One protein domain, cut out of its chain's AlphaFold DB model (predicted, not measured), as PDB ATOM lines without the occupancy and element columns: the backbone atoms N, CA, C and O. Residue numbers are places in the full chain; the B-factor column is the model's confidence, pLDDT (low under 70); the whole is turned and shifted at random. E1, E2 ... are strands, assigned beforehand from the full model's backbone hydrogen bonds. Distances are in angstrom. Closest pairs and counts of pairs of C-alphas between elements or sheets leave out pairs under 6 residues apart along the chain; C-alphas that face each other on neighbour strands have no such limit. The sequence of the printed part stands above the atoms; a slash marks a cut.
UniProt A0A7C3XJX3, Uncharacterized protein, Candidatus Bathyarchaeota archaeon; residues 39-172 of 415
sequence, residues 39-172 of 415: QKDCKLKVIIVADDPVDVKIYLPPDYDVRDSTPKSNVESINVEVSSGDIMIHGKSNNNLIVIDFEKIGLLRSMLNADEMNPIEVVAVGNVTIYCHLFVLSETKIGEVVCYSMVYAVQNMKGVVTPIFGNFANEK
ATOM      1  N   GLN A  39     101.538 114.925  80.345       72.88
ATOM      2  CA  GLN A  39     101.588 115.050  81.792       72.88
ATOM      3  C   GLN A  39     101.124 116.462  82.167       72.88
ATOM      4  O   GLN A  39     101.667 117.438  81.647       72.88
ATOM      5  N   LYS A  40     100.100 116.555  83.015       75.31
ATOM      6  CA  LYS A  40      99.433 117.816  83.339       75.31
ATOM      7  C   LYS A  40      99.810 118.285  84.736       75.31
ATOM      8  O   LYS A  40     100.510 119.281  84.871       75.31
ATOM      9  N   ASP A  41      99.409 117.517  85.744       82.88
ATOM     10  CA  ASP A  41      99.546 117.884  87.153       82.88
ATOM     11  C   ASP A  41     100.090 116.717  87.981       82.88
ATOM     12  O   ASP A  41      99.889 115.547  87.648       82.88
ATOM     13  N   CYS A  42     100.745 117.034  89.096       85.25
ATOM     14  CA  CYS A  42     101.071 116.082  90.151       85.25
ATOM     15  C   CYS A  42     100.447 116.558  91.457       85.25
ATOM     16  O   CYS A  42     100.443 117.755  91.745       85.25
ATOM     17  N   LYS A  43      99.894 115.622  92.222       89.19
ATOM     18  CA  LYS A  43      99.203 115.881  93.483       89.19
ATOM     19  C   LYS A  43      99.721 114.933  94.553       89.19
ATOM     20  O   LYS A  43     100.115 113.809  94.245       89.19
ATOM     21  N   LEU A  44      99.673 115.374  95.802       89.12
ATOM     22  CA  LEU A  44      99.902 114.527  96.970       89.12
ATOM     23  C   LEU A  44      98.726 114.677  97.915       89.12
ATOM     24  O   LEU A  44      98.295 115.783  98.220       89.12
ATOM     25  N   LYS A  45      98.245 113.549  98.408       90.25
ATOM     26  CA  LYS A  45      97.285 113.473  99.496       90.25
ATOM     27  C   LYS A  45      97.964 112.809 100.681       90.25
ATOM     28  O   LYS A  45      98.499 111.708 100.545       90.25
ATOM     29  N   VAL A  46      97.942 113.475 101.826       89.75
ATOM     30  CA  VAL A  46      98.462 112.953 103.091       89.75
ATOM     31  C   VAL A  46      97.288 112.742 104.034       89.75
ATOM     32  O   VAL A  46      96.483 113.647 104.245       89.75
ATOM     33  N   ILE A  47      97.184 111.545 104.597       88.75
ATOM     34  CA  ILE A  47      96.157 111.182 105.569       88.75
ATOM     35  C   ILE A  47      96.856 110.780 106.859       88.75
ATOM     36  O   ILE A  47      97.731 109.915 106.843       88.75
ATOM     37  N   ILE A  48      96.463 111.389 107.971       87.56
ATOM     38  CA  ILE A  48      97.052 111.158 109.288       87.56
ATOM     39  C   ILE A  48      95.953 110.736 110.262       87.56
ATOM     40  O   ILE A  48      94.917 111.392 110.388       87.56
ATOM     41  N   VAL A  49      96.213 109.642 110.974       86.25
ATOM     42  CA  VAL A  49      95.413 109.152 112.101       86.25
ATOM     43  C   VAL A  49      96.306 109.181 113.335       86.25
ATOM     44  O   VAL A  49      97.278 108.430 113.396       86.25
ATOM     45  N   ALA A  50      96.005 110.047 114.300       83.06
ATOM     46  CA  ALA A  50      96.802 110.228 115.513       83.06
ATOM     47  C   ALA A  50      95.908 110.483 116.732       83.06
ATOM     48  O   ALA A  50      94.838 111.069 116.592       83.06
ATOM     49  N   ASP A  51      96.396 110.121 117.920       74.75
ATOM     50  CA  ASP A  51      95.690 110.319 119.201       74.75
ATOM     51  C   ASP A  51      96.010 111.669 119.892       74.75
ATOM     52  O   ASP A  51      95.469 111.952 120.954       74.75
ATOM     53  N   ASP A  52      96.868 112.502 119.287       73.75
ATOM     54  CA  ASP A  52      97.531 113.723 119.798       73.75
ATOM     55  C   ASP A  52      98.830 113.562 120.609       73.75
ATOM     56  O   ASP A  52      98.909 112.724 121.511       73.75
ATOM     57  N   PRO A  53      99.844 114.434 120.380       76.56
ATOM     58  CA  PRO A  53      99.959 115.479 119.340       76.56
ATOM     59  C   PRO A  53     100.386 114.936 117.961       76.56
ATOM     60  O   PRO A  53     100.919 113.831 117.862       76.56
ATOM     61  N   VAL A  54     100.191 115.736 116.905       82.38
ATOM     62  CA  VAL A  54     100.656 115.434 115.539       82.38
ATOM     63  C   VAL A  54     101.920 116.229 115.250       82.38
ATOM     64  O   VAL A  54     101.878 117.455 115.166       82.38
ATOM     65  N   ASP A  55     103.029 115.518 115.077       87.62
ATOM     66  CA  ASP A  55     104.287 116.075 114.592       87.62
ATOM     67  C   ASP A  55     104.887 115.093 113.584       87.62
ATOM     68  O   ASP A  55     105.337 113.997 113.940       87.62
ATOM     69  N   VAL A  56     104.766 115.445 112.305       87.69
ATOM     70  CA  VAL A  56     105.084 114.577 111.175       87.69
ATOM     71  C   VAL A  56     105.922 115.345 110.173       87.69
ATOM     72  O   VAL A  56     105.534 116.409 109.699       87.69
ATOM     73  N   LYS A  57     107.042 114.751 109.781       89.00
ATOM     74  CA  LYS A  57     107.886 115.210 108.694       89.00
ATOM     75  C   LYS A  57     107.895 114.178 107.573       89.00
ATOM     76  O   LYS A  57     108.216 113.010 107.793       89.00
ATOM     77  N   ILE A  58     107.548 114.621 106.373       87.50
ATOM     78  CA  ILE A  58     107.527 113.813 105.156       87.50
ATOM     79  C   ILE A  58     108.631 114.329 104.246       87.50
ATOM     80  O   ILE A  58     108.621 115.499 103.865       87.50
ATOM     81  N   TYR A  59     109.559 113.450 103.896       86.75
ATOM     82  CA  TYR A  59     110.592 113.702 102.907       86.75
ATOM     83  C   TYR A  59     110.124 113.136 101.575       86.75
ATOM     84  O   TYR A  59     109.846 111.938 101.440       86.75
ATOM     85  N   LEU A  60     110.014 114.016 100.591       81.88
ATOM     86  CA  LEU A  60     109.720 113.632  99.226       81.88
ATOM     87  C   LEU A  60     111.019 113.332  98.481       81.88
ATOM     88  O   LEU A  60     112.053 113.951  98.742       81.88
ATOM     89  N   PRO A  61     110.974 112.411  97.507       77.94
ATOM     90  CA  PRO A  61     112.111 112.172  96.634       77.94
ATOM     91  C   PRO A  61     112.583 113.458  95.933       77.94
ATOM     92  O   PRO A  61     111.756 114.322  95.632       77.94
ATOM     93  N   PRO A  62     113.878 113.565  95.579       76.44
ATOM     94  CA  PRO A  62     114.458 114.773  94.981       76.44
ATOM     95  C   PRO A  62     113.815 115.228  93.664       76.44
ATOM     96  O   PRO A  62     114.073 116.341  93.222       76.44
ATOM     97  N   ASP A  63     113.021 114.372  93.017       76.62
ATOM     98  CA  ASP A  63     112.330 114.669  91.762       76.62
ATOM     99  C   ASP A  63     111.016 115.451  91.955       76.62
ATOM    100  O   ASP A  63     110.411 115.884  90.967       76.62
ATOM    101  N   TYR A  64     110.583 115.660  93.203       79.25
ATOM    102  CA  TYR A  64     109.358 116.380  93.552       79.25
ATOM    103  C   TYR A  64     109.658 117.715  94.229       79.25
ATOM    104  O   TYR A  64     110.457 117.798  95.160       79.25
ATOM    105  N   ASP A  65     108.956 118.759  93.799       81.44
ATOM    106  CA  ASP A  65     109.044 120.096  94.374       81.44
ATOM    107  C   ASP A  65     107.675 120.552  94.882       81.44
ATOM    108  O   ASP A  65     106.723 120.715  94.122       81.44
ATOM    109  N   VAL A  66     107.571 120.769  96.187       83.19
ATOM    110  CA  VAL A  66     106.331 121.189  96.849       83.19
ATOM    111  C   VAL A  66     106.286 122.682  97.154       83.19
ATOM    112  O   VAL A  66     105.296 123.151  97.707       83.19
ATOM    113  N   ARG A  67     107.299 123.469  96.776       80.19
ATOM    114  CA  ARG A  67     107.365 124.901  97.130       80.19
ATOM    115  C   ARG A  67     106.186 125.730  96.620       80.19
ATOM    116  O   ARG A  67     105.762 126.654  97.302       80.19
ATOM    117  N   ASP A  68     105.638 125.364  95.466       76.19
ATOM    118  CA  ASP A  68     104.492 126.052  94.859       76.19
ATOM    119  C   ASP A  68     103.139 125.443  95.268       76.19
ATOM    120  O   ASP A  68     102.094 125.802  94.716       76.19
ATOM    121  N   SER A  69     103.145 124.486  96.198       82.19
ATOM    122  CA  SER A  69     101.933 123.821  96.664       82.19
ATOM    123  C   SER A  69     101.269 124.624  97.785       82.19
ATOM    124  O   SER A  69     101.915 125.046  98.742       82.19
ATOM    125  N   THR A  70      99.953 124.807  97.682       85.00
ATOM    126  CA  THR A  70      99.142 125.358  98.773       85.00
ATOM    127  C   THR A  70      98.420 124.200  99.459       85.00
ATOM    128  O   THR A  70      97.441 123.703  98.892       85.00
ATOM    129  N   PRO A  71      98.881 123.730 100.634       88.31
ATOM    130  CA  PRO A  71      98.226 122.638 101.340       88.31
ATOM    131  C   PRO A  71      96.828 123.055 101.798       88.31
ATOM    132  O   PRO A  71      96.635 124.143 102.343       88.31
ATOM    133  N   LYS A  72      95.848 122.171 101.610       87.31
ATOM    134  CA  LYS A  72      94.495 122.320 102.154       87.31
ATOM    135  C   LYS A  72      94.254 121.216 103.168       87.31
ATOM    136  O   LYS A  72      94.199 120.050 102.792       87.31
ATOM    137  N   SER A  73      94.125 121.579 104.442       85.56
ATOM    138  CA  SER A  73      93.737 120.636 105.492       85.56
ATOM    139  C   SER A  73      92.238 120.710 105.766       85.56
ATOM    140  O   SER A  73      91.647 121.790 105.731       85.56
ATOM    141  N   ASN A  74      91.627 119.570 106.084       84.25
ATOM    142  CA  ASN A  74      90.270 119.510 106.628       84.25
ATOM    143  C   ASN A  74      90.188 119.898 108.122       84.25
ATOM    144  O   ASN A  74      89.082 119.986 108.653       84.25
ATOM    145  N   VAL A  75      91.322 120.107 108.802       81.75
ATOM    146  CA  VAL A  75      91.392 120.464 110.226       81.75
ATOM    147  C   VAL A  75      92.152 121.783 110.393       81.75
ATOM    148  O   VAL A  75      93.344 121.863 110.115       81.75
ATOM    149  N   GLU A  76      91.477 122.815 110.906       78.88
ATOM    150  CA  GLU A  76      92.035 124.175 111.041       78.88
ATOM    151  C   GLU A  76      93.220 124.273 112.018       78.88
ATOM    152  O   GLU A  76      94.065 125.151 111.881       78.88
ATOM    153  N   SER A  77      93.307 123.373 113.005       81.81
ATOM    154  CA  SER A  77      94.395 123.338 113.995       81.81
ATOM    155  C   SER A  77      95.692 122.709 113.482       81.81
ATOM    156  O   SER A  77      96.636 122.556 114.263       81.81
ATOM    157  N   ILE A  78      95.740 122.309 112.210       87.25
ATOM    158  CA  ILE A  78      96.919 121.724 111.579       87.25
ATOM    159  C   ILE A  78      97.661 122.801 110.794       87.25
ATOM    160  O   ILE A  78      97.143 123.362 109.830       87.25
ATOM    161  N   ASN A  79      98.900 123.058 111.202       88.62
ATOM    162  CA  ASN A  79      99.839 123.880 110.462       88.62
ATOM    163  C   ASN A  79     100.683 122.987 109.546       88.62
ATOM    164  O   ASN A  79     101.195 121.951 109.978       88.62
ATOM    165  N   VAL A  80     100.834 123.400 108.291       89.19
ATOM    166  CA  VAL A  80     101.632 122.689 107.291       89.19
ATOM    167  C   VAL A  80     102.697 123.640 106.774       89.19
ATOM    168  O   VAL A  80     102.393 124.635 106.119       89.19
ATOM    169  N   GLU A  81     103.949 123.319 107.063       88.62
ATOM    170  CA  GLU A  81     105.111 124.058 106.594       88.62
ATOM    171  C   GLU A  81     105.759 123.291 105.448       88.62
ATOM    172  O   GLU A  81     106.028 122.092 105.542       88.62
ATOM    173  N   VAL A  82     105.998 123.988 104.344       86.25
ATOM    174  CA  VAL A  82     106.490 123.377 103.114       86.25
ATOM    175  C   VAL A  82     107.852 123.968 102.785       86.25
ATOM    176  O   VAL A  82     108.025 125.187 102.755       86.25
ATOM    177  N   SER A  83     108.832 123.106 102.540       81.62
ATOM    178  CA  SER A  83     110.174 123.497 102.116       81.62
ATOM    179  C   SER A  83     110.641 122.619 100.952       81.62
ATOM    180  O   SER A  83     109.922 121.724 100.511       81.62
ATOM    181  N   SER A  84     111.814 122.904 100.383       73.62
ATOM    182  CA  SER A  84     112.327 122.154  99.230       73.62
ATOM    183  C   SER A  84     112.550 120.682  99.594       73.62
ATOM    184  O   SER A  84     113.558 120.362 100.214       73.62
ATOM    185  N   GLY A  85     111.633 119.806  99.180       70.94
ATOM    186  CA  GLY A  85     111.702 118.359  99.414       70.94
ATOM    187  C   GLY A  85     111.086 117.879 100.731       70.94
ATOM    188  O   GLY A  85     110.850 116.683 100.858       70.94
ATOM    189  N   ASP A  86     110.735 118.776 101.661       84.06
ATOM    190  CA  ASP A  86     110.201 118.390 102.974       84.06
ATOM    191  C   ASP A  86     108.848 119.056 103.247       84.06
ATOM    192  O   ASP A  86     108.666 120.260 103.037       84.06
ATOM    193  N   ILE A  87     107.923 118.279 103.805       88.75
ATOM    194  CA  ILE A  87     106.644 118.743 104.344       88.75
ATOM    195  C   ILE A  87     106.667 118.492 105.851       88.75
ATOM    196  O   ILE A  87     106.820 117.348 106.283       88.75
ATOM    197  N   MET A  88     106.493 119.539 106.650       89.44
ATOM    198  CA  MET A  88     106.329 119.432 108.099       89.44
ATOM    199  C   MET A  88     104.880 119.723 108.475       89.44
ATOM    200  O   MET A  88     104.282 120.689 108.006       89.44
ATOM    201  N   ILE A  89     104.299 118.862 109.298       89.81
ATOM    202  CA  ILE A  89     102.896 118.903 109.694       89.81
ATOM    203  C   ILE A  89     102.860 118.895 111.214       89.81
ATOM    204  O   ILE A  89     103.268 117.920 111.848       89.81
ATOM    205  N   HIS A  90     102.336 119.973 111.786       89.69
ATOM    206  CA  HIS A  90     102.258 120.170 113.226       89.69
ATOM    207  C   HIS A  90     100.831 120.502 113.641       89.69
ATOM    208  O   HIS A  90     100.165 121.318 113.005       89.69
ATOM    209  N   GLY A  91     100.367 119.935 114.750       83.62
ATOM    210  CA  GLY A  91      99.130 120.395 115.365       83.62
ATOM    211  C   GLY A  91      98.477 119.378 116.281       83.62
ATOM    212  O   GLY A  91      99.131 118.505 116.858       83.62
ATOM    213  N   LYS A  92      97.162 119.540 116.434       78.44
ATOM    214  CA  LYS A  92      96.321 118.642 117.222       78.44
ATOM    215  C   LYS A  92      95.173 118.091 116.383       78.44
ATOM    216  O   LYS A  92      94.452 118.862 115.749       78.44
ATOM    217  N   SER A  93      95.041 116.771 116.385       70.25
ATOM    218  CA  SER A  93      94.017 115.953 115.749       70.25
ATOM    219  C   SER A  93      92.691 115.988 116.515       70.25
ATOM    220  O   SER A  93      91.647 115.940 115.868       70.25
ATOM    221  N   ASN A  94      92.678 116.112 117.852       67.12
ATOM    222  CA  ASN A  94      91.471 115.921 118.674       67.12
ATOM    223  C   ASN A  94      90.681 114.646 118.269       67.12
ATOM    224  O   ASN A  94      89.452 114.674 118.210       67.12
ATOM    225  N   ASN A  95      91.378 113.547 117.951       64.50
ATOM    226  CA  ASN A  95      90.834 112.289 117.406       64.50
ATOM    227  C   ASN A  95      90.154 112.387 116.023       64.50
ATOM    228  O   ASN A  95      89.380 111.501 115.652       64.50
ATOM    229  N   ASN A  96      90.425 113.431 115.236       67.25
ATOM    230  CA  ASN A  96      89.944 113.540 113.859       67.25
ATOM    231  C   ASN A  96      90.935 112.929 112.863       67.25
ATOM    232  O   ASN A  96      92.152 113.098 112.973       67.25
ATOM    233  N   LEU A  97      90.388 112.293 111.824       83.50
ATOM    234  CA  LEU A  97      91.126 111.968 110.607       83.50
ATOM    235  C   LEU A  97      91.580 113.273 109.940       83.50
ATOM    236  O   LEU A  97      90.747 114.066 109.490       83.50
ATOM    237  N   ILE A  98      92.890 113.485 109.856       86.31
ATOM    238  CA  ILE A  98      93.465 114.652 109.188       86.31
ATOM    239  C   ILE A  98      93.752 114.270 107.740       86.31
ATOM    240  O   ILE A  98      94.460 113.304 107.472       86.31
ATOM    241  N   VAL A  99      93.216 115.042 106.807       88.56
ATOM    242  CA  VAL A  99      93.455 114.935 105.369       88.56
ATOM    243  C   VAL A  99      94.063 116.251 104.912       88.56
ATOM    244  O   VAL A  99      93.518 117.319 105.196       88.56
ATOM    245  N   ILE A 100      95.207 116.170 104.242       89.81
ATOM    246  CA  ILE A 100      95.922 117.316 103.689       89.81
ATOM    247  C   ILE A 100      96.130 117.063 102.201       89.81
ATOM    248  O   ILE A 100      96.820 116.118 101.812       89.81
ATOM    249  N   ASP A 101      95.540 117.925 101.381       89.75
ATOM    250  CA  ASP A 101      95.637 117.867  99.929       89.75
ATOM    251  C   ASP A 101      96.632 118.912  99.414       89.75
ATOM    252  O   ASP A 101      96.527 120.108  99.696       89.75
ATOM    253  N   PHE A 102      97.581 118.451  98.606       90.06
ATOM    254  CA  PHE A 102      98.520 119.265  97.847       90.06
ATOM    255  C   PHE A 102      98.117 119.193  96.373       90.06
ATOM    256  O   PHE A 102      98.407 118.220  95.674       90.06
ATOM    257  N   GLU A 103      97.412 120.221  95.894       85.62
ATOM    258  CA  GLU A 103      96.797 120.221  94.555       85.62
ATOM    259  C   GLU A 103      97.792 120.396  93.401       85.62
ATOM    260  O   GLU A 103      97.429 120.141  92.251       85.62
ATOM    261  N   LYS A 104      99.023 120.830  93.694       85.56
ATOM    262  CA  LYS A 104     100.065 121.052  92.695       85.56
ATOM    263  C   LYS A 104     101.447 120.779  93.275       85.56
ATOM    264  O   LYS A 104     101.909 121.511  94.140       85.56
ATOM    265  N   ILE A 105     102.104 119.752  92.756       84.81
ATOM    266  CA  ILE A 105     103.501 119.412  93.022       84.81
ATOM    267  C   ILE A 105     104.280 119.562  91.720       84.81
ATOM    268  O   ILE A 105     103.880 119.050  90.672       84.81
ATOM    269  N   GLY A 106     105.381 120.300  91.778       79.56
ATOM    270  CA  GLY A 106     106.338 120.406  90.691       79.56
ATOM    271  C   GLY A 106     107.041 119.071  90.467       79.56
ATOM    272  O   GLY A 106     107.473 118.412  91.408       79.56
ATOM    273  N   LEU A 107     107.166 118.678  89.203       75.50
ATOM    274  CA  LEU A 107     107.941 117.513  88.797       75.50
ATOM    275  C   LEU A 107     109.213 117.994  88.108       75.50
ATOM    276  O   LEU A 107     109.150 118.640  87.062       75.50
ATOM    277  N   LEU A 108     110.364 117.685  88.701       70.81
ATOM    278  CA  LEU A 108     111.670 118.102  88.184       70.81
ATOM    279  C   LEU A 108     112.140 117.213  87.022       70.81
ATOM    280  O   LEU A 108     113.036 117.598  86.267       70.81
ATOM    281  N   ARG A 109     111.512 116.042  86.838       69.56
ATOM    282  CA  ARG A 109     111.715 115.117  85.713       69.56
ATOM    283  C   ARG A 109     110.387 114.510  85.256       69.56
ATOM    284  O   ARG A 109     109.422 114.449  86.012       69.56
ATOM    285  N   SER A 110     110.330 114.062  84.000       66.00
ATOM    286  CA  SER A 110     109.171 113.314  83.501       66.00
ATOM    287  C   SER A 110     109.131 111.928  84.139       66.00
ATOM    288  O   SER A 110     110.105 111.180  84.060       66.00
ATOM    289  N   MET A 111     107.980 111.573  84.709       62.81
ATOM    290  CA  MET A 111     107.781 110.295  85.404       62.81
ATOM    291  C   MET A 111     107.435 109.136  84.462       62.81
ATOM    292  O   MET A 111     107.208 108.020  84.912       62.81
ATOM    293  N   LEU A 112     107.424 109.367  83.144       54.78
ATOM    294  CA  LEU A 112     107.010 108.378  82.140       54.78
ATOM    295  C   LEU A 112     107.960 107.162  82.018       54.78
ATOM    296  O   LEU A 112     107.640 106.239  81.273       54.78
ATOM    297  N   ASN A 113     109.100 107.144  82.727       50.47
ATOM    298  CA  ASN A 113     110.118 106.080  82.684       50.47
ATOM    299  C   ASN A 113     110.787 105.792  84.048       50.47
ATOM    300  O   ASN A 113     111.940 105.362  84.083       50.47
ATOM    301  N   ALA A 114     110.136 106.090  85.171       50.88
ATOM    302  CA  ALA A 114     110.792 106.033  86.475       50.88
ATOM    303  C   ALA A 114     110.841 104.602  87.050       50.88
ATOM    304  O   ALA A 114     110.085 104.250  87.946       50.88
ATOM    305  N   ASP A 115     111.774 103.787  86.549       48.22
ATOM    306  CA  ASP A 115     112.102 102.465  87.116       48.22
ATOM    307  C   ASP A 115     112.752 102.550  88.516       48.22
ATOM    308  O   ASP A 115     112.830 101.549  89.223       48.22
ATOM    309  N   GLU A 116     113.188 103.738  88.943       52.81
ATOM    310  CA  GLU A 116     113.905 103.960  90.201       52.81
ATOM    311  C   GLU A 116     113.405 105.245  90.873       52.81
ATOM    312  O   GLU A 116     114.014 106.306  90.751       52.81
ATOM    313  N   MET A 117     112.269 105.179  91.569       57.62
ATOM    314  CA  MET A 117     111.897 106.263  92.478       57.62
ATOM    315  C   MET A 117     112.342 105.944  93.894       57.62
ATOM    316  O   MET A 117     112.047 104.873  94.427       57.62
ATOM    317  N   ASN A 118     113.012 106.914  94.511       62.16
ATOM    318  CA  ASN A 118     113.299 106.851  95.934       62.16
ATOM    319  C   ASN A 118     111.980 106.816  96.725       62.16
ATOM    320  O   ASN A 118     110.983 107.405  96.295       62.16
ATOM    321  N   PRO A 119     111.946 106.101  97.856       67.00
ATOM    322  CA  PRO A 119     110.767 106.030  98.705       67.00
ATOM    323  C   PRO A 119     110.405 107.402  99.289       67.00
ATOM    324  O   PRO A 119     111.285 108.223  99.540       67.00
ATOM    325  N   ILE A 120     109.117 107.629  99.567       75.00
ATOM    326  CA  ILE A 120     108.721 108.682 100.514       75.00
ATOM    327  C   ILE A 120     109.212 108.241 101.893       75.00
ATOM    328  O   ILE A 120     108.873 107.141 102.346       75.00
ATOM    329  N   GLU A 121     109.988 109.085 102.567       81.50
ATOM    330  CA  GLU A 121     110.403 108.831 103.946       81.50
ATOM    331  C   GLU A 121     109.539 109.638 104.905       81.50
ATOM    332  O   GLU A 121     109.161 110.778 104.640       81.50
ATOM    333  N   VAL A 122     109.205 109.033 106.039       81.12
ATOM    334  CA  VAL A 122     108.333 109.651 107.032       81.12
ATOM    335  C   VAL A 122     108.971 109.508 108.398       81.12
ATOM    336  O   VAL A 122     109.277 108.403 108.847       81.12
ATOM    337  N   VAL A 123     109.135 110.642 109.063       83.88
ATOM    338  CA  VAL A 123     109.554 110.744 110.455       83.88
ATOM    339  C   VAL A 123     108.387 111.326 111.225       83.88
ATOM    340  O   VAL A 123     107.804 112.321 110.813       83.88
ATOM    341  N   ALA A 124     108.021 110.709 112.340       83.12
ATOM    342  CA  ALA A 124     106.918 111.199 113.146       83.12
ATOM    343  C   ALA A 124     107.212 111.064 114.638       83.12
ATOM    344  O   ALA A 124     108.049 110.254 115.044       83.12
ATOM    345  N   VAL A 125     106.485 111.822 115.454       77.81
ATOM    346  CA  VAL A 125     106.503 111.721 116.916       77.81
ATOM    347  C   VAL A 125     105.141 111.231 117.403       77.81
ATOM    348  O   VAL A 125     104.103 111.665 116.915       77.81
ATOM    349  N   GLY A 126     105.145 110.331 118.389       75.25
ATOM    350  CA  GLY A 126     103.922 109.793 118.987       75.25
ATOM    351  C   GLY A 126     103.352 108.574 118.259       75.25
ATOM    352  O   GLY A 126     104.006 107.968 117.409       75.25
ATOM    353  N   ASN A 127     102.141 108.180 118.659       80.94
ATOM    354  CA  ASN A 127     101.413 107.090 118.018       80.94
ATOM    355  C   ASN A 127     100.611 107.655 116.850       80.94
ATOM    356  O   ASN A 127      99.618 108.353 117.057       80.94
ATOM    357  N   VAL A 128     101.060 107.372 115.633       84.38
ATOM    358  CA  VAL A 128     100.455 107.939 114.431       84.38
ATOM    359  C   VAL A 128     100.543 106.977 113.261       84.38
ATOM    360  O   VAL A 128     101.568 106.335 113.036       84.38
ATOM    361  N   THR A 129      99.467 106.904 112.493       85.31
ATOM    362  CA  THR A 129      99.426 106.221 111.208       85.31
ATOM    363  C   THR A 129      99.334 107.256 110.100       85.31
ATOM    364  O   THR A 129      98.503 108.160 110.161       85.31
ATOM    365  N   ILE A 130     100.186 107.123 109.089       86.38
ATOM    366  CA  ILE A 130     100.332 108.091 108.006       86.38
ATOM    367  C   ILE A 130     100.199 107.345 106.692       86.38
ATOM    368  O   ILE A 130     100.893 106.353 106.476       86.38
ATOM    369  N   TYR A 131      99.337 107.851 105.819       87.19
ATOM    370  CA  TYR A 131      99.179 107.377 104.455       87.19
ATOM    371  C   TYR A 131      99.505 108.514 103.493       87.19
ATOM    372  O   TYR A 131      98.927 109.596 103.581       87.19
ATOM    373  N   CYS A 132     100.392 108.253 102.546       87.38
ATOM    374  CA  CYS A 132     100.745 109.179 101.482       87.38
ATOM    375  C   CYS A 132     100.282 108.587 100.153       87.38
ATOM    376  O   CYS A 132     100.592 107.437  99.839       87.38
ATOM    377  N   HIS A 133      99.546 109.369  99.372       88.19
ATOM    378  CA  HIS A 133      99.171 109.037  98.005       88.19
ATOM    379  C   HIS A 133      99.599 110.168  97.085       88.19
ATOM    380  O   HIS A 133      98.957 111.215  97.015       88.19
ATOM    381  N   LEU A 134     100.701 109.944  96.389       85.06
ATOM    382  CA  LEU A 134     101.158 110.807  95.321       85.06
ATOM    383  C   LEU A 134     100.590 110.291  94.005       85.06
ATOM    384  O   LEU A 134     100.604 109.091  93.761       85.06
ATOM    385  N   PHE A 135     100.105 111.166  93.136       83.38
ATOM    386  CA  PHE A 135      99.637 110.751  91.821       83.38
ATOM    387  C   PHE A 135      99.876 111.821  90.768       83.38
ATOM    388  O   PHE A 135      99.863 113.022  91.037       83.38
ATOM    389  N   VAL A 136     100.119 111.360  89.549       80.88
ATOM    390  CA  VAL A 136     100.352 112.190  88.373       80.88
ATOM    391  C   VAL A 136      99.183 112.000  87.424       80.88
ATOM    392  O   VAL A 136      98.757 110.876  87.143       80.88
ATOM    393  N   LEU A 137      98.655 113.118  86.949       80.44
ATOM    394  CA  LEU A 137      97.568 113.182  85.991       80.44
ATOM    395  C   LEU A 137      98.139 113.456  84.603       80.44
ATOM    396  O   LEU A 137      98.971 114.347  84.419       80.44
ATOM    397  N   SER A 138      97.648 112.713  83.621       76.69
ATOM    398  CA  SER A 138      97.868 112.988  82.207       76.69
ATOM    399  C   SER A 138      96.555 113.387  81.555       76.69
ATOM    400  O   SER A 138      95.511 112.783  81.808       76.69
ATOM    401  N   GLU A 139      96.613 114.382  80.681       76.00
ATOM    402  CA  GLU A 139      95.508 114.707  79.791       76.00
ATOM    403  C   GLU A 139      95.510 113.738  78.604       76.00
ATOM    404  O   GLU A 139      96.545 113.494  77.976       76.00
ATOM    405  N   THR A 140      94.340 113.176  78.308       69.62
ATOM    406  CA  THR A 140      94.092 112.302  77.158       69.62
ATOM    407  C   THR A 140      92.907 112.827  76.354       69.62
ATOM    408  O   THR A 140      92.138 113.670  76.815       69.62
ATOM    409  N   LYS A 141      92.677 112.261  75.163       67.31
ATOM    410  CA  LYS A 141      91.526 112.618  74.313       67.31
ATOM    411  C   LYS A 141      90.157 112.337  74.945       67.31
ATOM    412  O   LYS A 141      89.158 112.822  74.424       67.31
ATOM    413  N   ILE A 142      90.098 111.550  76.021       67.06
ATOM    414  CA  ILE A 142      88.856 111.230  76.742       67.06
ATOM    415  C   ILE A 142      88.769 111.897  78.123       67.06
ATOM    416  O   ILE A 142      87.818 111.635  78.855       67.06
ATOM    417  N   GLY A 143      89.735 112.752  78.476       70.69
ATOM    418  CA  GLY A 143      89.803 113.439  79.765       70.69
ATOM    419  C   GLY A 143      91.101 113.169  80.526       70.69
ATOM    420  O   GLY A 143      92.057 112.602  79.993       70.69
ATOM    421  N   GLU A 144      91.131 113.604  81.782       74.38
ATOM    422  CA  GLU A 144      92.259 113.391  82.687       74.38
ATOM    423  C   GLU A 144      92.255 111.967  83.237       74.38
ATOM    424  O   GLU A 144      91.225 111.464  83.689       74.38
ATOM    425  N   VAL A 145      93.420 111.325  83.224       72.25
ATOM    426  CA  VAL A 145      93.617 109.991  83.799       72.25
ATOM    427  C   VAL A 145      94.833 109.996  84.707       72.25
ATOM    428  O   VAL A 145      95.821 110.682  84.441       72.25
ATOM    429  N   VAL A 146      94.782 109.207  85.777       75.62
ATOM    430  CA  VAL A 146      95.965 108.978  86.609       75.62
ATOM    431  C   VAL A 146      96.921 108.090  85.814       75.62
ATOM    432  O   VAL A 146      96.579 106.958  85.486       75.62
ATOM    433  N   CYS A 147      98.101 108.599  85.475       72.56
ATOM    434  CA  CYS A 147      99.112 107.854  84.719       72.56
ATOM    435  C   CYS A 147     100.114 107.145  85.635       72.56
ATOM    436  O   CYS A 147     100.628 106.075  85.305       72.56
ATOM    437  N   TYR A 148     100.333 107.726  86.810       77.75
ATOM    438  CA  TYR A 148     101.234 107.235  87.834       77.75
ATOM    439  C   TYR A 148     100.625 107.501  89.203       77.75
ATOM    440  O   TYR A 148     100.043 108.563  89.427       77.75
ATOM    441  N   SER A 149     100.784 106.570  90.126       79.19
ATOM    442  CA  SER A 149     100.566 106.814  91.541       79.19
ATOM    443  C   SER A 149     101.654 106.161  92.372       79.19
ATOM    444  O   SER A 149     102.284 105.196  91.966       79.19
ATOM    445  N   MET A 150     101.897 106.705  93.549       80.44
ATOM    446  CA  MET A 150     102.699 106.096  94.585       80.44
ATOM    447  C   MET A 150     101.875 106.137  95.856       80.44
ATOM    448  O   MET A 150     101.400 107.196  96.269       80.44
ATOM    449  N   VAL A 151     101.698 104.975  96.463       81.31
ATOM    450  CA  VAL A 151     101.010 104.837  97.740       81.31
ATOM    451  C   VAL A 151     101.983 104.288  98.767       81.31
ATOM    452  O   VAL A 151     102.755 103.369  98.492       81.31
ATOM    453  N   TYR A 152     101.944 104.871  99.954       82.25
ATOM    454  CA  TYR A 152     102.818 104.523 101.059       82.25
ATOM    455  C   TYR A 152     102.055 104.640 102.364       82.25
ATOM    456  O   TYR A 152     101.279 105.584 102.531       82.25
ATOM    457  N   ALA A 153     102.284 103.715 103.294       80.94
ATOM    458  CA  ALA A 153     101.726 103.845 104.628       80.94
ATOM    459  C   ALA A 153     102.649 103.326 105.716       80.94
ATOM    460  O   ALA A 153     103.192 102.221 105.640       80.94
ATOM    461  N   VAL A 154     102.736 104.099 106.789       83.12
ATOM    462  CA  VAL A 154     103.505 103.765 107.983       83.12
ATOM    463  C   VAL A 154     102.675 103.931 109.228       83.12
ATOM    464  O   VAL A 154     101.809 104.798 109.316       83.12
ATOM    465  N   GLN A 155     103.014 103.128 110.219       82.06
ATOM    466  CA  GLN A 155     102.569 103.289 111.581       82.06
ATOM    467  C   GLN A 155     103.788 103.559 112.456       82.06
ATOM    468  O   GLN A 155     104.731 102.771 112.485       82.06
ATOM    469  N   ASN A 156     103.766 104.658 113.193       82.06
ATOM    470  CA  ASN A 156     104.686 104.904 114.283       82.06
ATOM    471  C   ASN A 156     104.003 104.510 115.591       82.06
ATOM    472  O   ASN A 156     102.967 105.071 115.940       82.06
ATOM    473  N   MET A 157     104.571 103.544 116.307       78.38
ATOM    474  CA  MET A 157     104.148 103.204 117.663       78.38
ATOM    475  C   MET A 157     105.326 103.396 118.605       78.38
ATOM    476  O   MET A 157     106.330 102.692 118.502       78.38
ATOM    477  N   LYS A 158     105.194 104.331 119.553       73.75
ATOM    478  CA  LYS A 158     106.215 104.608 120.581       73.75
ATOM    479  C   LYS A 158     107.619 104.880 120.006       73.75
ATOM    480  O   LYS A 158     108.615 104.466 120.595       73.75
ATOM    481  N   GLY A 159     107.699 105.563 118.864       67.19
ATOM    482  CA  GLY A 159     108.962 105.910 118.203       67.19
ATOM    483  C   GLY A 159     109.520 104.829 117.275       67.19
ATOM    484  O   GLY A 159     110.571 105.038 116.674       67.19
ATOM    485  N   VAL A 160     108.838 103.688 117.133       73.38
ATOM    486  CA  VAL A 160     109.184 102.659 116.148       73.38
ATOM    487  C   VAL A 160     108.291 102.829 114.924       73.38
ATOM    488  O   VAL A 160     107.099 102.519 114.966       73.38
ATOM    489  N   VAL A 161     108.882 103.302 113.825       70.81
ATOM    490  CA  VAL A 161     108.214 103.409 112.524       70.81
ATOM    491  C   VAL A 161     108.232 102.045 111.843       70.81
ATOM    492  O   VAL A 161     109.293 101.492 111.561       70.81
ATOM    493  N   THR A 162     107.049 101.499 111.585       70.44
ATOM    494  CA  THR A 162     106.852 100.232 110.877       70.44
ATOM    495  C   THR A 162     105.987 100.489 109.643       70.44
ATOM    496  O   THR A 162     104.927 101.104 109.776       70.44
ATOM    497  N   PRO A 163     106.386 100.048 108.440       68.88
ATOM    498  CA  PRO A 163     105.520 100.142 107.272       68.88
ATOM    499  C   PRO A 163     104.273  99.275 107.475       68.88
ATOM    500  O   PRO A 163     104.388  98.096 107.810       68.88
ATOM    501  N   ILE A 164     103.087  99.851 107.258       68.25
ATOM    502  CA  ILE A 164     101.849  99.066 107.107       68.25
ATOM    503  C   ILE A 164     101.893  98.387 105.739       68.25
ATOM    504  O   ILE A 164     101.639  97.192 105.614       68.25
ATOM    505  N   PHE A 165     102.285  99.150 104.720       68.06
ATOM    506  CA  PHE A 165     102.628  98.644 103.405       68.06
ATOM    507  C   PHE A 165     103.746  99.490 102.793       68.06
ATOM    508  O   PHE A 165     103.857 100.686 103.064       68.06
ATOM    509  N   GLY A 166     104.613  98.843 102.009       64.75
ATOM    510  CA  GLY A 166     105.773  99.493 101.397       64.75
ATOM    511  C   GLY A 166     105.394 100.573 100.379       64.75
ATOM    512  O   GLY A 166     104.224 100.760 100.055       64.75
ATOM    513  N   ASN A 167     106.401 101.277  99.856       64.88
ATOM    514  CA  ASN A 167     106.210 102.202  98.740       64.88
ATOM    515  C   ASN A 167     105.807 101.407  97.495       64.88
ATOM    516  O   ASN A 167     106.648 100.789  96.842       64.88
ATOM    517  N   PHE A 168     104.516 101.417  97.172       68.81
ATOM    518  CA  PHE A 168     104.016 100.860  95.924       68.81
ATOM    519  C   PHE A 168     103.973 101.976  94.894       68.81
ATOM    520  O   PHE A 168     103.029 102.764  94.837       68.81
ATOM    521  N   ALA A 169     105.043 102.047  94.104       66.94
ATOM    522  CA  ALA A 169     105.052 102.785  92.856       66.94
ATOM    523  C   ALA A 169     104.191 102.026  91.841       66.94
ATOM    524  O   ALA A 169     104.463 100.878  91.479       66.94
ATOM    525  N   ASN A 170     103.122 102.679  91.424       67.56
ATOM    526  CA  ASN A 170     102.081 102.146  90.578       67.56
ATOM    527  C   ASN A 170     102.041 102.937  89.290       67.56
ATOM    528  O   ASN A 170     101.423 103.993  89.158       67.56
ATOM    529  N   GLU A 171     102.683 102.368  88.291       64.06
ATOM    530  CA  GLU A 171     102.542 102.855  86.936       64.06
ATOM    531  C   GLU A 171     101.276 102.282  86.354       64.06
ATOM    532  O   GLU A 171     101.124 101.069  86.171       64.06
ATOM    533  N   LYS A 172     100.322 103.178  86.118       62.75
ATOM    534  CA  LYS A 172      99.030 102.785  85.575       62.75
ATOM    535  C   LYS A 172      99.158 102.528  84.083       62.75
ATOM    536  O   LYS A 172      98.539 101.588  83.592       62.75
TER     537      LYS A 172
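AT A GLANCE: This is residues 39 to 172 of the 415 residues of an uncharacterized protein of Candidatus Bathyarchaeota archaeon (UniProt A0A7C3XJX3). Two antiparallel sheets lie partly face to face as a sandwich: a long, twisted six-stranded sheet, E3 E6 E1 E8 E9 E10, and a smaller four-stranded sheet, E4 E5 E2 E7, over part of it, its strands crossing at 43 degrees. The hairpin end of E8 and E9 runs on past the small sheet, and residues 103 to 120 make a long loop between the sheets' strands E6 and E7. The printed part has 134 residues with ten named strands, E1 to E10 in order, and no named helix: all strand. It is compact, with a radius of gyration of the C-alphas of 14.8 A, and elongated, spanning 45 by 28 by 26 A.

IN THESE COORDINATES: Find C-alpha 39 at (101.588, 115.050, 81.792); from there E1, residues 39 to 50, runs 34.4 A to C-alpha 50 at (96.802, 110.228, 115.513). Next come E2, residues 54 to 59, E3, residues 71 to 73, E4, residues 78 to 83, E5, residues 86 to 91, E6, residues 98 to 102, and E7, residues 121 to 125. Then read E8, residues 128 to 140, over 38.1 A, and E9, residues 143 to 157, over 41.8 A, which bends by 53 degrees at residue 148. E10, residues 160 to 171, covers 30.0 A and ends at C-alpha 171, (102.542, 102.855, 86.936).

HOW THE PARTS SIT: Begin with E1 and E8, where N 45 and O 133 are 2.8 A apart, within hydrogen-bond range. E6 is the antiparallel neighbour of E1, with N 46 and O 100 2.9 A apart, and the edge strand E3 is the antiparallel neighbour of E6, with N 72 and O 101 2.9 A apart, both within hydrogen-bond range. E8, E9 and E10 form a meander, each strand the antiparallel neighbour of the one before: look at N 134 and O 150, 2.8 A, between E8 and E9, and N 155 and O 162, 2.8 A, between E9 and E10. In the small sheet find N 81 and O 88, 2.8 A, in the hairpin E4 and E5; N 56 and O 89, 2.9 A, between E2 and E5; and N 57 and O 123, 2.7 A, between E2 and E7. E1 with E8, E2 with E7, E3 with E6 and E4 with E5 make a jelly roll, one long hairpin wound over both sheets. Between the sheets, the closest C-alphas of E7 and E9 are those of Ala 124 and Asn 156, 6.8 A. E1 and E4 are apart.

THE WHOLE: The C-alphas of Lys 141 and Lys 158, the two farthest apart, are 49.2 A apart. The printed part has no cut. The links E2 to E3 and E6 to E7 are long; residues 64 to 65 and 106 to 107, one stretch in each, pair antiparallel. Mean pLDDT of the printed part is 78.1; residues under 70 include 109 to 119 and 163 to 172.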